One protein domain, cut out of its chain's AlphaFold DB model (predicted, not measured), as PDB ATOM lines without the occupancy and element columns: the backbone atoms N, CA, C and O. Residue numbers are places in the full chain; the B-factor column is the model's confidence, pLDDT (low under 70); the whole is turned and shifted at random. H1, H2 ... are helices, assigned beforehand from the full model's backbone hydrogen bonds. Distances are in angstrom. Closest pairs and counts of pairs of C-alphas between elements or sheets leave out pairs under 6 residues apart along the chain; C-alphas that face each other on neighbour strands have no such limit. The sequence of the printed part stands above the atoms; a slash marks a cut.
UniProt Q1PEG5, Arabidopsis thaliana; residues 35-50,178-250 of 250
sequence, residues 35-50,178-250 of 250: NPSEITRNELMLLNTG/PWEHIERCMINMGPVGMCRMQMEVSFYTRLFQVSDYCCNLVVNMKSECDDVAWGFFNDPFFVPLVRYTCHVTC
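This is residues 35 to 50 and 178 to 250 of the 250 residues of a protein of Arabidopsis thaliana (UniProt Q1PEG5). What shape? H3 runs beside crossed H4 and H6; H2 and H5 cross at one end, H1 is at the other. Which parts? The printed part has 89 residues with helices H1 to H6 in order: all helix. It is compact, radius of gyration of the C-alphas 12.8 A, spans 40 by 23 by 22 A.

Which residues? H3 is residues 191 to 205, 22.5 A long; H1 41 to 48, H2 178 to 187, H4 212 to 220, H5 223 to 230, H6 238 to 249. Which anchors? C-alpha 41 is at (10.265, 17.028, 14.990), C-alpha 249 at (6.658, 19.416, 24.090).

What touches? H3 touches H4 with residues 194 to 198 alone; H4 touches H6, H2 touches H5. Which backbones? Every O i to N i+4 pair is within hydrogen-bond range, except in H3, 9 of 11, and H5, 2 of 4.

Any cut? Residues 51 to 177 are not printed; C-alphas 50 and 178 are 37.0 A apart. Low confidence? 18 printed residues are under pLDDT 70.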
ATOM      1  N   ASN A  35       5.962   4.769  13.714       72.29
ATOM      2  CA  ASN A  35       7.073   4.581  14.630       72.29
ATOM      3  C   ASN A  35       7.618   5.963  15.046       72.29
ATOM      4  O   ASN A  35       7.909   6.781  14.169       72.29
ATOM      5  N   PRO A  36       7.807   6.253  16.348       70.28
ATOM      6  CA  PRO A  36       8.334   7.543  16.799       70.28
ATOM      7  C   PRO A  36       9.652   7.958  16.135       70.28
ATOM      8  O   PRO A  36       9.895   9.151  15.975       70.28
ATOM      9  N   SER A  37      10.496   7.000  15.728       72.17
ATOM     10  CA  SER A  37      11.759   7.295  15.037       72.17
ATOM     11  C   SER A  37      11.583   7.787  13.598       72.17
ATOM     12  O   SER A  37      12.509   8.375  13.047       72.17
ATOM     13  N   GLU A  38      10.434   7.523  12.974       73.66
ATOM     14  CA  GLU A  38      10.124   7.952  11.604       73.66
ATOM     15  C   GLU A  38       9.527   9.364  11.566       73.66
ATOM     16  O   GLU A  38       9.574  10.023  10.530       73.66
ATOM     17  N   ILE A  39       9.010   9.856  12.697       69.96
ATOM     18  CA  ILE A  39       8.370  11.168  12.790       69.96
ATOM     19  C   ILE A  39       9.436  12.235  13.027       69.96
ATOM     20  O   ILE A  39      10.082  12.299  14.077       69.96
ATOM     21  N   THR A  40       9.594  13.138  12.063       70.62
ATOM     22  CA  THR A  40      10.472  14.297  12.252       70.62
ATOM     23  C   THR A  40       9.885  15.263  13.289       70.62
ATOM     24  O   THR A  40       8.670  15.387  13.433       70.62
ATOM     25  N   ARG A  41      10.729  16.024  14.004       65.93
ATOM     26  CA  ARG A  41      10.265  17.028  14.990       65.93
ATOM     27  C   ARG A  41       9.244  18.016  14.400       65.93
ATOM     28  O   ARG A  41       8.331  18.447  15.099       65.93
ATOM     29  N   ASN A  42       9.390  18.355  13.119       62.52
ATOM     30  CA  ASN A  42       8.473  19.248  12.414       62.52
ATOM     31  C   ASN A  42       7.117  18.579  12.141       62.52
ATOM     32  O   ASN A  42       6.083  19.219  12.317       62.52
ATOM     33  N   GLU A  43       7.099  17.294  11.775       66.94
ATOM     34  CA  GLU A  43       5.854  16.526  11.647       66.94
ATOM     35  C   GLU A  43       5.154  16.328  12.988       66.94
ATOM     36  O   GLU A  43       3.931  16.402  13.062       66.94
ATOM     37  N   LEU A  44       5.918  16.160  14.066       65.92
ATOM     38  CA  LEU A  44       5.368  16.097  15.414       65.92
ATOM     39  C   LEU A  44       4.680  17.409  15.809       65.92
ATOM     40  O   LEU A  44       3.590  17.397  16.379       65.92
ATOM     41  N   MET A  45       5.285  18.550  15.470       61.73
ATOM     42  CA  MET A  45       4.620  19.838  15.650       61.73
ATOM     43  C   MET A  45       3.340  19.916  14.821       61.73
ATOM     44  O   MET A  45       2.323  20.333  15.359       61.73
ATOM     45  N   LEU A  46       3.337  19.465  13.565       60.38
ATOM     46  CA  LEU A  46       2.122  19.399  12.739       60.38
ATOM     47  C   LEU A  46       1.023  18.536  13.372       60.38
ATOM     48  O   LEU A  46      -0.133  18.955  13.380       60.38
ATOM     49  N   LEU A  47       1.383  17.392  13.959       60.60
ATOM     50  CA  LEU A  47       0.456  16.538  14.708       60.60
ATOM     51  C   LEU A  47      -0.132  17.261  15.929       60.60
ATOM     52  O   LEU A  47      -1.314  17.100  16.218       60.60
ATOM     53  N   ASN A  48       0.658  18.100  16.606       55.01
ATOM     54  CA  ASN A  48       0.223  18.832  17.799       55.01
ATOM     55  C   ASN A  48      -0.504  20.162  17.490       55.01
ATOM     56  O   ASN A  48      -1.315  20.642  18.279       55.01
ATOM     57  N   THR A  49      -0.250  20.775  16.328       50.71
ATOM     58  CA  THR A  49      -0.727  22.135  15.987       50.71
ATOM     59  C   THR A  49      -2.209  22.167  15.572       50.71
ATOM     60  O   THR A  49      -2.767  23.232  15.316       50.71
ATOM     61  N   GLY A  50      -2.892  21.019  15.540       47.90
ATOM     62  CA  GLY A  50      -4.281  20.920  15.083       47.90
ATOM     63  C   GLY A  50      -5.325  21.579  15.991       47.90
ATOM     64  O   GLY A  50      -6.368  21.990  15.487       47.90
ATOM     65  N   PRO A 178      -6.550  -4.655  43.585       82.09
ATOM     66  CA  PRO A 178      -6.352  -4.159  42.223       82.09
ATOM     67  C   PRO A 178      -7.185  -2.910  41.921       82.09
ATOM     68  O   PRO A 178      -6.734  -2.016  41.213       82.09
ATOM     69  N   TRP A 179      -8.375  -2.811  42.519       81.78
ATOM     70  CA  TRP A 179      -9.233  -1.637  42.400       81.78
ATOM     71  C   TRP A 179      -8.671  -0.398  43.096       81.78
ATOM     72  O   TRP A 179      -8.747   0.683  42.527       81.78
ATOM     73  N   GLU A 180      -8.057  -0.544  44.272       84.68
ATOM     74  CA  GLU A 180      -7.398   0.571  44.966       84.68
ATOM     75  C   GLU A 180      -6.162   1.059  44.202       84.68
ATOM     76  O   GLU A 180      -5.879   2.257  44.194       84.68
ATOM     77  N   HIS A 181      -5.434   0.146  43.548       85.47
ATOM     78  CA  HIS A 181      -4.321   0.498  42.660       85.47
ATOM     79  C   HIS A 181      -4.810   1.320  41.465       85.47
ATOM     80  O   HIS A 181      -4.336   2.435  41.237       85.47
ATOM     81  N   ILE A 182      -5.824   0.811  40.758       81.51
ATOM     82  CA  ILE A 182      -6.433   1.496  39.611       81.51
ATOM     83  C   ILE A 182      -6.964   2.868  40.026       81.51
ATOM     84  O   ILE A 182      -6.670   3.858  39.361       81.51
ATOM     85  N   GLU A 183      -7.709   2.952  41.128       80.65
ATOM     86  CA  GLU A 183      -8.276   4.207  41.620       80.65
ATOM     87  C   GLU A 183      -7.177   5.215  41.980       80.65
ATOM     88  O   GLU A 183      -7.209   6.351  41.502       80.65
ATOM     89  N   ARG A 184      -6.146   4.796  42.727       83.89
ATOM     90  CA  ARG A 184      -5.002   5.654  43.076       83.89
ATOM     91  C   ARG A 184      -4.295   6.195  41.837       83.89
ATOM     92  O   ARG A 184      -3.917   7.367  41.809       83.89
ATOM     93  N   CYS A 185      -4.114   5.360  40.821       84.00
ATOM     94  CA  CYS A 185      -3.466   5.757  39.580       84.00
ATOM     95  C   CYS A 185      -4.341   6.686  38.734       84.00
ATOM     96  O   CYS A 185      -3.858   7.699  38.228       84.00
ATOM     97  N   MET A 186      -5.638   6.398  38.648       77.25
ATOM     98  CA  MET A 186      -6.599   7.191  37.885       77.25
ATOM     99  C   MET A 186      -6.850   8.572  38.496       77.25
ATOM    100  O   MET A 186      -6.986   9.537  37.747       77.25
ATOM    101  N   ILE A 187      -6.854   8.699  39.829       76.40
ATOM    102  CA  ILE A 187      -6.979  10.000  40.514       76.40
ATOM    103  C   ILE A 187      -5.834  10.944  40.112       76.40
ATOM    104  O   ILE A 187      -6.044  12.146  39.952       76.40
ATOM    105  N   ASN A 188      -4.636  10.400  39.880       69.62
ATOM    106  CA  ASN A 188      -3.481  11.183  39.443       69.62
ATOM    107  C   ASN A 188      -3.525  11.564  37.955       69.62
ATOM    108  O   ASN A 188      -2.743  12.413  37.545       69.62
ATOM    109  N   MET A 189      -4.440  11.011  37.149       67.46
ATOM    110  CA  MET A 189      -4.616  11.377  35.731       67.46
ATOM    111  C   MET A 189      -5.522  12.596  35.508       67.46
ATOM    112  O   MET A 189      -6.032  12.818  34.404       67.46
ATOM    113  N   GLY A 190      -5.707  13.411  36.544       64.78
ATOM    114  CA  GLY A 190      -6.465  14.649  36.463       64.78
ATOM    115  C   GLY A 190      -7.975  14.467  36.609       64.78
ATOM    116  O   GLY A 190      -8.456  13.356  36.848       64.78
ATOM    117  N   PRO A 191      -8.753  15.558  36.474       57.06
ATOM    118  CA  PRO A 191     -10.193  15.506  36.608       57.06
ATOM    119  C   PRO A 191     -10.769  14.498  35.610       57.06
ATOM    120  O   PRO A 191     -10.709  14.682  34.394       57.06
ATOM    121  N   VAL A 192     -11.332  13.425  36.164       55.75
ATOM    122  CA  VAL A 192     -12.266  12.503  35.507       55.75
ATOM    123  C   VAL A 192     -11.722  11.859  34.226       55.75
ATOM    124  O   VAL A 192     -12.426  11.739  33.228       55.75
ATOM    125  N   GLY A 193     -10.448  11.455  34.216       75.45
ATOM    126  CA  GLY A 193      -9.902  10.672  33.105       75.45
ATOM    127  C   GLY A 193      -9.906  11.405  31.758       75.45
ATOM    128  O   GLY A 193      -9.860  10.747  30.723       75.45
ATOM    129  N   MET A 194      -9.930  12.744  31.743       82.80
ATOM    130  CA  MET A 194      -9.856  13.521  30.498       82.80
ATOM    131  C   MET A 194      -8.598  13.193  29.690       82.80
ATOM    132  O   MET A 194      -8.672  13.049  28.474       82.80
ATOM    133  N   CYS A 195      -7.457  13.023  30.362       87.44
ATOM    134  CA  CYS A 195      -6.221  12.599  29.706       87.44
ATOM    135  C   CYS A 195      -6.373  11.198  29.092       87.44
ATOM    136  O   CYS A 195      -6.055  10.991  27.925       87.44
ATOM    137  N   ARG A 196      -6.979  10.258  29.831       85.91
ATOM    138  CA  ARG A 196      -7.304   8.916  29.326       85.91
ATOM    139  C   ARG A 196      -8.226   8.969  28.107       85.91
ATOM    140  O   ARG A 196      -7.943   8.308  27.117       85.91
ATOM    141  N   MET A 197      -9.263   9.804  28.135       85.85
ATOM    142  CA  MET A 197     -10.174  10.008  27.006       85.85
ATOM    143  C   MET A 197      -9.453  10.598  25.784       85.85
ATOM    144  O   MET A 197      -9.669  10.133  24.672       85.85
ATOM    145  N   GLN A 198      -8.569  11.584  25.974       88.83
ATOM    146  CA  GLN A 198      -7.746  12.141  24.894       88.83
ATOM    147  C   GLN A 198      -6.840  11.076  24.269       88.83
ATOM    148  O   GLN A 198      -6.753  10.984  23.045       88.83
ATOM    149  N   MET A 199      -6.215  10.231  25.093       88.62
ATOM    150  CA  MET A 199      -5.410   9.110  24.611       88.62
ATOM    151  C   MET A 199      -6.261   8.068  23.871       88.62
ATOM    152  O   MET A 199      -5.857   7.623  22.805       88.62
ATOM    153  N   GLU A 200      -7.452   7.718  24.362       89.72
ATOM    154  CA  GLU A 200      -8.371   6.794  23.676       89.72
ATOM    155  C   GLU A 200      -8.856   7.347  22.331       89.72
ATOM    156  O   GLU A 200      -8.787   6.654  21.314       89.72
ATOM    157  N   VAL A 201      -9.304   8.606  22.301       87.89
ATOM    158  CA  VAL A 201      -9.697   9.284  21.059       87.89
ATOM    159  C   VAL A 201      -8.523   9.301  20.098       87.89
ATOM    160  O   VAL A 201      -8.700   8.949  18.932       87.89
ATOM    161  N   SER A 202      -7.326   9.632  20.588       90.06
ATOM    162  CA  SER A 202      -6.126   9.606  19.764       90.06
ATOM    163  C   SER A 202      -5.928   8.215  19.176       90.06
ATOM    164  O   SER A 202      -5.953   8.075  17.953       90.06
ATOM    165  N   PHE A 203      -5.864   7.189  20.037       90.01
ATOM    166  CA  PHE A 203      -5.665   5.776  19.707       90.01
ATOM    167  C   PHE A 203      -6.591   5.286  18.585       90.01
ATOM    168  O   PHE A 203      -6.120   4.702  17.606       90.01
ATOM    169  N   TYR A 204      -7.895   5.543  18.710       87.25
ATOM    170  CA  TYR A 204      -8.900   5.067  17.759       87.25
ATOM    171  C   TYR A 204      -8.983   5.899  16.479       87.25
ATOM    172  O   TYR A 204      -9.249   5.341  15.415       87.25
ATOM    173  N   THR A 205      -8.753   7.213  16.558       85.17
ATOM    174  CA  THR A 205      -8.789   8.095  15.377       85.17
ATOM    175  C   THR A 205      -7.486   8.089  14.583       85.17
ATOM    176  O   THR A 205      -7.467   8.606  13.469       85.17
ATOM    177  N   ARG A 206      -6.409   7.505  15.129       84.60
ATOM    178  CA  ARG A 206      -5.048   7.553  14.562       84.60
ATOM    179  C   ARG A 206      -4.535   8.985  14.371       84.60
ATOM    180  O   ARG A 206      -3.652   9.234  13.556       84.60
ATOM    181  N   LEU A 207      -5.080   9.924  15.142       84.86
ATOM    182  CA  LEU A 207      -4.630  11.307  15.213       84.86
ATOM    183  C   LEU A 207      -4.105  11.586  16.607       84.86
ATOM    184  O   LEU A 207      -4.767  11.277  17.589       84.86
ATOM    185  N   PHE A 208      -2.936  12.204  16.712       86.41
ATOM    186  CA  PHE A 208      -2.401  12.572  18.015       86.41
ATOM    187  C   PHE A 208      -3.151  13.795  18.568       86.41
ATOM    188  O   PHE A 208      -2.907  14.919  18.148       86.41
ATOM    189  N   GLN A 209      -4.093  13.575  19.487       86.22
ATOM    190  CA  GLN A 209      -4.953  14.601  20.089       86.22
ATOM    191  C   GLN A 209      -4.784  14.626  21.611       86.22
ATOM    192  O   GLN A 209      -5.736  14.450  22.375       86.22
ATOM    193  N   VAL A 210      -3.548  14.829  22.056       87.21
ATOM    194  CA  VAL A 210      -3.192  14.899  23.476       87.21
ATOM    195  C   VAL A 210      -2.839  16.342  23.823       87.21
ATOM    196  O   VAL A 210      -1.968  16.936  23.203       87.21
ATOM    197  N   SER A 211      -3.531  16.917  24.806       88.00
ATOM    198  CA  SER A 211      -3.285  18.288  25.275       88.00
ATOM    199  C   SER A 211      -2.004  18.403  26.106       88.00
ATOM    200  O   SER A 211      -1.600  17.434  26.750       88.00
ATOM    201  N   ASP A 212      -1.441  19.613  26.210       87.51
ATOM    202  CA  ASP A 212      -0.305  19.906  27.105       87.51
ATOM    203  C   ASP A 212      -0.590  19.500  28.557       87.51
ATOM    204  O   ASP A 212       0.286  19.006  29.264       87.51
ATOM    205  N   TYR A 213      -1.846  19.642  28.993       86.21
ATOM    206  CA  TYR A 213      -2.297  19.171  30.298       86.21
ATOM    207  C   TYR A 213      -2.104  17.657  30.458       86.21
ATOM    208  O   TYR A 213      -1.524  17.207  31.445       86.21
ATOM    209  N   CYS A 214      -2.560  16.871  29.481       89.07
ATOM    210  CA  CYS A 214      -2.388  15.422  29.500       89.07
ATOM    211  C   CYS A 214      -0.913  15.034  29.367       89.07
ATOM    212  O   CYS A 214      -0.460  14.157  30.095       89.07
ATOM    213  N   CYS A 215      -0.131  15.740  28.549       90.59
ATOM    214  CA  CYS A 215       1.310  15.516  28.486       90.59
ATOM    215  C   CYS A 215       2.006  15.772  29.823       90.59
ATOM    216  O   CYS A 215       2.789  14.932  30.260       90.59
ATOM    217  N   ASN A 216       1.653  16.847  30.529       87.04
ATOM    218  CA  ASN A 216       2.176  17.112  31.865       87.04
ATOM    219  C   ASN A 216       1.802  16.000  32.866       87.04
ATOM    220  O   ASN A 216       2.596  15.665  33.741       87.04
ATOM    221  N   LEU A 217       0.613  15.407  32.750       87.71
ATOM    222  CA  LEU A 217       0.240  14.253  33.571       87.71
ATOM    223  C   LEU A 217       1.056  13.011  33.209       87.71
ATOM    224  O   LEU A 217       1.558  12.348  34.108       87.71
ATOM    225  N   VAL A 218       1.228  12.727  31.916       88.60
ATOM    226  CA  VAL A 218       2.003  11.581  31.420       88.60
ATOM    227  C   VAL A 218       3.457  11.649  31.886       88.60
ATOM    228  O   VAL A 218       3.968  10.652  32.389       88.60
ATOM    229  N   VAL A 219       4.119  12.807  31.775       87.46
ATOM    230  CA  VAL A 219       5.534  12.952  32.178       87.46
ATOM    231  C   VAL A 219       5.736  12.924  33.694       87.46
ATOM    232  O   VAL A 219       6.813  12.560  34.153       87.46
ATOM    233  N   ASN A 220       4.714  13.294  34.475       86.19
ATOM    234  CA  ASN A 220       4.763  13.282  35.942       86.19
ATOM    235  C   ASN A 220       4.119  12.030  36.557       86.19
ATOM    236  O   ASN A 220       4.038  11.911  37.784       86.19
ATOM    237  N   MET A 221       3.637  11.103  35.731       84.73
ATOM    238  CA  MET A 221       3.003   9.883  36.201       84.73
ATOM    239  C   MET A 221       4.034   8.980  36.876       84.73
ATOM    240  O   MET A 221       5.135   8.765  36.371       84.73
ATOM    241  N   LYS A 222       3.668   8.417  38.029       84.73
ATOM    242  CA  LYS A 222       4.514   7.433  38.705       84.73
ATOM    243  C   LYS A 222       4.558   6.140  37.895       84.73
ATOM    244  O   LYS A 222       3.518   5.667  37.446       84.73
ATOM    245  N   SER A 223       5.735   5.526  37.804       86.21
ATOM    246  CA  SER A 223       5.938   4.255  37.093       86.21
ATOM    247  C   SER A 223       5.075   3.109  37.623       86.21
ATOM    248  O   SER A 223       4.737   2.206  36.870       86.21
ATOM    249  N   GLU A 224       4.675   3.154  38.900       85.64
ATOM    250  CA  GLU A 224       3.742   2.181  39.482       85.64
ATOM    251  C   GLU A 224       2.382   2.165  38.768       85.64
ATOM    252  O   GLU A 224       1.703   1.153  38.815       85.64
ATOM    253  N   CYS A 225       2.010   3.247  38.080       87.25
ATOM    254  CA  CYS A 225       0.742   3.386  37.368       87.25
ATOM    255  C   CYS A 225       0.824   3.079  35.871       87.25
ATOM    256  O   CYS A 225      -0.177   3.236  35.169       87.25
ATOM    257  N   ASP A 226       1.990   2.672  35.364       85.75
ATOM    258  CA  ASP A 226       2.174   2.401  33.938       85.75
ATOM    259  C   ASP A 226       1.266   1.264  33.442       85.75
ATOM    260  O   ASP A 226       0.719   1.344  32.343       85.75
ATOM    261  N   ASP A 227       1.049   0.227  34.245       84.88
ATOM    262  CA  ASP A 227       0.179  -0.898  33.895       84.88
ATOM    263  C   ASP A 227      -1.289  -0.468  33.741       84.88
ATOM    264  O   ASP A 227      -1.953  -0.846  32.774       84.88
ATOM    265  N   VAL A 228      -1.777   0.386  34.643       84.48
ATOM    266  CA  VAL A 228      -3.142   0.935  34.610       84.48
ATOM    267  C   VAL A 228      -3.309   1.927  33.461       84.48
ATOM    268  O   VAL A 228      -4.332   1.924  32.772       84.48
ATOM    269  N   ALA A 229      -2.308   2.779  33.248       84.56
ATOM    270  CA  ALA A 229      -2.323   3.812  32.222       84.56
ATOM    271  C   ALA A 229      -2.296   3.238  30.811       84.56
ATOM    272  O   ALA A 229      -3.054   3.666  29.937       84.56
ATOM    273  N   TRP A 230      -1.398   2.278  30.597       88.86
ATOM    274  CA  TRP A 230      -1.031   1.813  29.270       88.86
ATOM    275  C   TRP A 230      -1.632   0.459  28.923       88.86
ATOM    276  O   TRP A 230      -1.727   0.147  27.740       88.86
ATOM    277  N   GLY A 231      -2.094  -0.321  29.907       85.02
ATOM    278  CA  GLY A 231      -2.579  -1.692  29.708       85.02
ATOM    279  C   GLY A 231      -3.765  -1.832  28.750       85.02
ATOM    280  O   GLY A 231      -4.042  -2.926  28.269       85.02
ATOM    281  N   PHE A 232      -4.457  -0.735  28.430       83.25
ATOM    282  CA  PHE A 232      -5.516  -0.715  27.420       83.25
ATOM    283  C   PHE A 232      -4.985  -0.620  25.975       83.25
ATOM    284  O   PHE A 232      -5.637  -1.081  25.034       83.25
ATOM    285  N   PHE A 233      -3.810  -0.023  25.777       87.98
ATOM    286  CA  PHE A 233      -3.263   0.275  24.458       87.98
ATOM    287  C   PHE A 233      -2.349  -0.857  23.990       87.98
ATOM    288  O   PHE A 233      -1.170  -0.912  24.318       87.98
ATOM    289  N   ASN A 234      -2.903  -1.755  23.178       84.77
ATOM    290  CA  ASN A 234      -2.185  -2.940  22.691       84.77
ATOM    291  C   ASN A 234      -1.228  -2.665  21.512       84.77
ATOM    292  O   ASN A 234      -0.562  -3.584  21.044       84.77
ATOM    293  N   ASP A 235      -1.189  -1.438  20.983       86.99
ATOM    294  CA  ASP A 235      -0.332  -1.093  19.844       86.99
ATOM    295  C   ASP A 235       1.092  -0.758  20.326       86.99
ATOM    296  O   ASP A 235       1.248   0.119  21.185       86.99
ATOM    297  N   PRO A 236       2.134  -1.411  19.780       88.55
ATOM    298  CA  PRO A 236       3.506  -1.250  20.252       88.55
ATOM    299  C   PRO A 236       4.083   0.151  20.015       88.55
ATOM    300  O   PRO A 236       5.062   0.503  20.670       88.55
ATOM    301  N   PHE A 237       3.509   0.958  19.115       88.41
ATOM    302  CA  PHE A 237       4.034   2.286  18.783       88.41
ATOM    303  C   PHE A 237       3.276   3.425  19.463       88.41
ATOM    304  O   PHE A 237       3.858   4.486  19.685       88.41
ATOM    305  N   PHE A 238       2.016   3.219  19.862       91.02
ATOM    306  CA  PHE A 238       1.203   4.285  20.455       91.02
ATOM    307  C   PHE A 238       1.791   4.829  21.761       91.02
ATOM    308  O   PHE A 238       1.980   6.034  21.905       91.02
ATOM    309  N   VAL A 239       2.100   3.948  22.715       90.67
ATOM    310  CA  VAL A 239       2.608   4.368  24.030       90.67
ATOM    311  C   VAL A 239       3.985   5.038  23.909       90.67
ATOM    312  O   VAL A 239       4.153   6.134  24.455       90.67
ATOM    313  N   PRO A 240       4.959   4.476  23.159       90.08
ATOM    314  CA  PRO A 240       6.202   5.180  22.855       90.08
ATOM    315  C   PRO A 240       5.991   6.536  22.182       90.08
ATOM    316  O   PRO A 240       6.691   7.485  22.528       90.08
ATOM    317  N   LEU A 241       5.019   6.655  21.272       89.22
ATOM    318  CA  LEU A 241       4.704   7.917  20.610       89.22
ATOM    319  C   LEU A 241       4.174   8.960  21.592       89.22
ATOM    320  O   LEU A 241       4.669  10.079  21.597       89.22
ATOM    321  N   VAL A 242       3.220   8.605  22.458       90.67
ATOM    322  CA  VAL A 242       2.706   9.517  23.496       90.67
ATOM    323  C   VAL A 242       3.834   9.996  24.403       90.67
ATOM    324  O   VAL A 242       3.979  11.200  24.611       90.67
ATOM    325  N   ARG A 243       4.679   9.078  24.887       89.48
ATOM    326  CA  ARG A 243       5.829   9.426  25.734       89.48
ATOM    327  C   ARG A 243       6.801  10.348  25.009       89.48
ATOM    328  O   ARG A 243       7.179  11.375  25.564       89.48
ATOM    329  N   TYR A 244       7.185  10.007  23.780       87.70
ATOM    330  CA  TYR A 244       8.097  10.821  22.982       87.70
ATOM    331  C   TYR A 244       7.530  12.223  22.759       87.70
ATOM    332  O   TYR A 244       8.197  13.206  23.073       87.70
ATOM    333  N   THR A 245       6.281  12.325  22.303       87.55
ATOM    334  CA  THR A 245       5.651  13.617  22.031       87.55
ATOM    335  C   THR A 245       5.577  14.479  23.278       87.55
ATOM    336  O   THR A 245       6.029  15.621  23.247       87.55
ATOM    337  N   CYS A 246       5.094  13.919  24.388       89.37
ATOM    338  CA  CYS A 246       4.934  14.655  25.635       89.37
ATOM    339  C   CYS A 246       6.262  15.032  26.302       89.37
ATOM    340  O   CYS A 246       6.325  16.051  26.976       89.37
ATOM    341  N   HIS A 247       7.340  14.273  26.090       84.96
ATOM    342  CA  HIS A 247       8.676  14.683  26.532       84.96
ATOM    343  C   HIS A 247       9.292  15.783  25.659       84.96
ATOM    344  O   HIS A 247      10.115  16.548  26.150       84.96
ATOM    345  N   VAL A 248       8.936  15.861  24.373       75.96
ATOM    346  CA  VAL A 248       9.486  16.861  23.441       75.96
ATOM    347  C   VAL A 248       8.767  18.210  23.559       75.96
ATOM    348  O   VAL A 248       9.378  19.245  23.274       75.96
ATOM    349  N   THR A 249       7.487  18.208  23.940       63.26
ATOM    350  CA  THR A 249       6.658  19.416  24.090       63.26
ATOM    351  C   THR A 249       6.744  20.067  25.475       63.26
ATOM    352  O   THR A 249       6.288  21.201  25.620       63.26
ATOM    353  N   CYS A 250       7.360  19.399  26.457       52.66
ATOM    354  CA  CYS A 250       7.601  19.904  27.812       52.66
ATOM    355  C   CYS A 250       8.993  20.539  27.981       52.66
ATOM    356  O   CYS A 250       9.054  21.677  28.502       52.66
TER     357      CYS A 250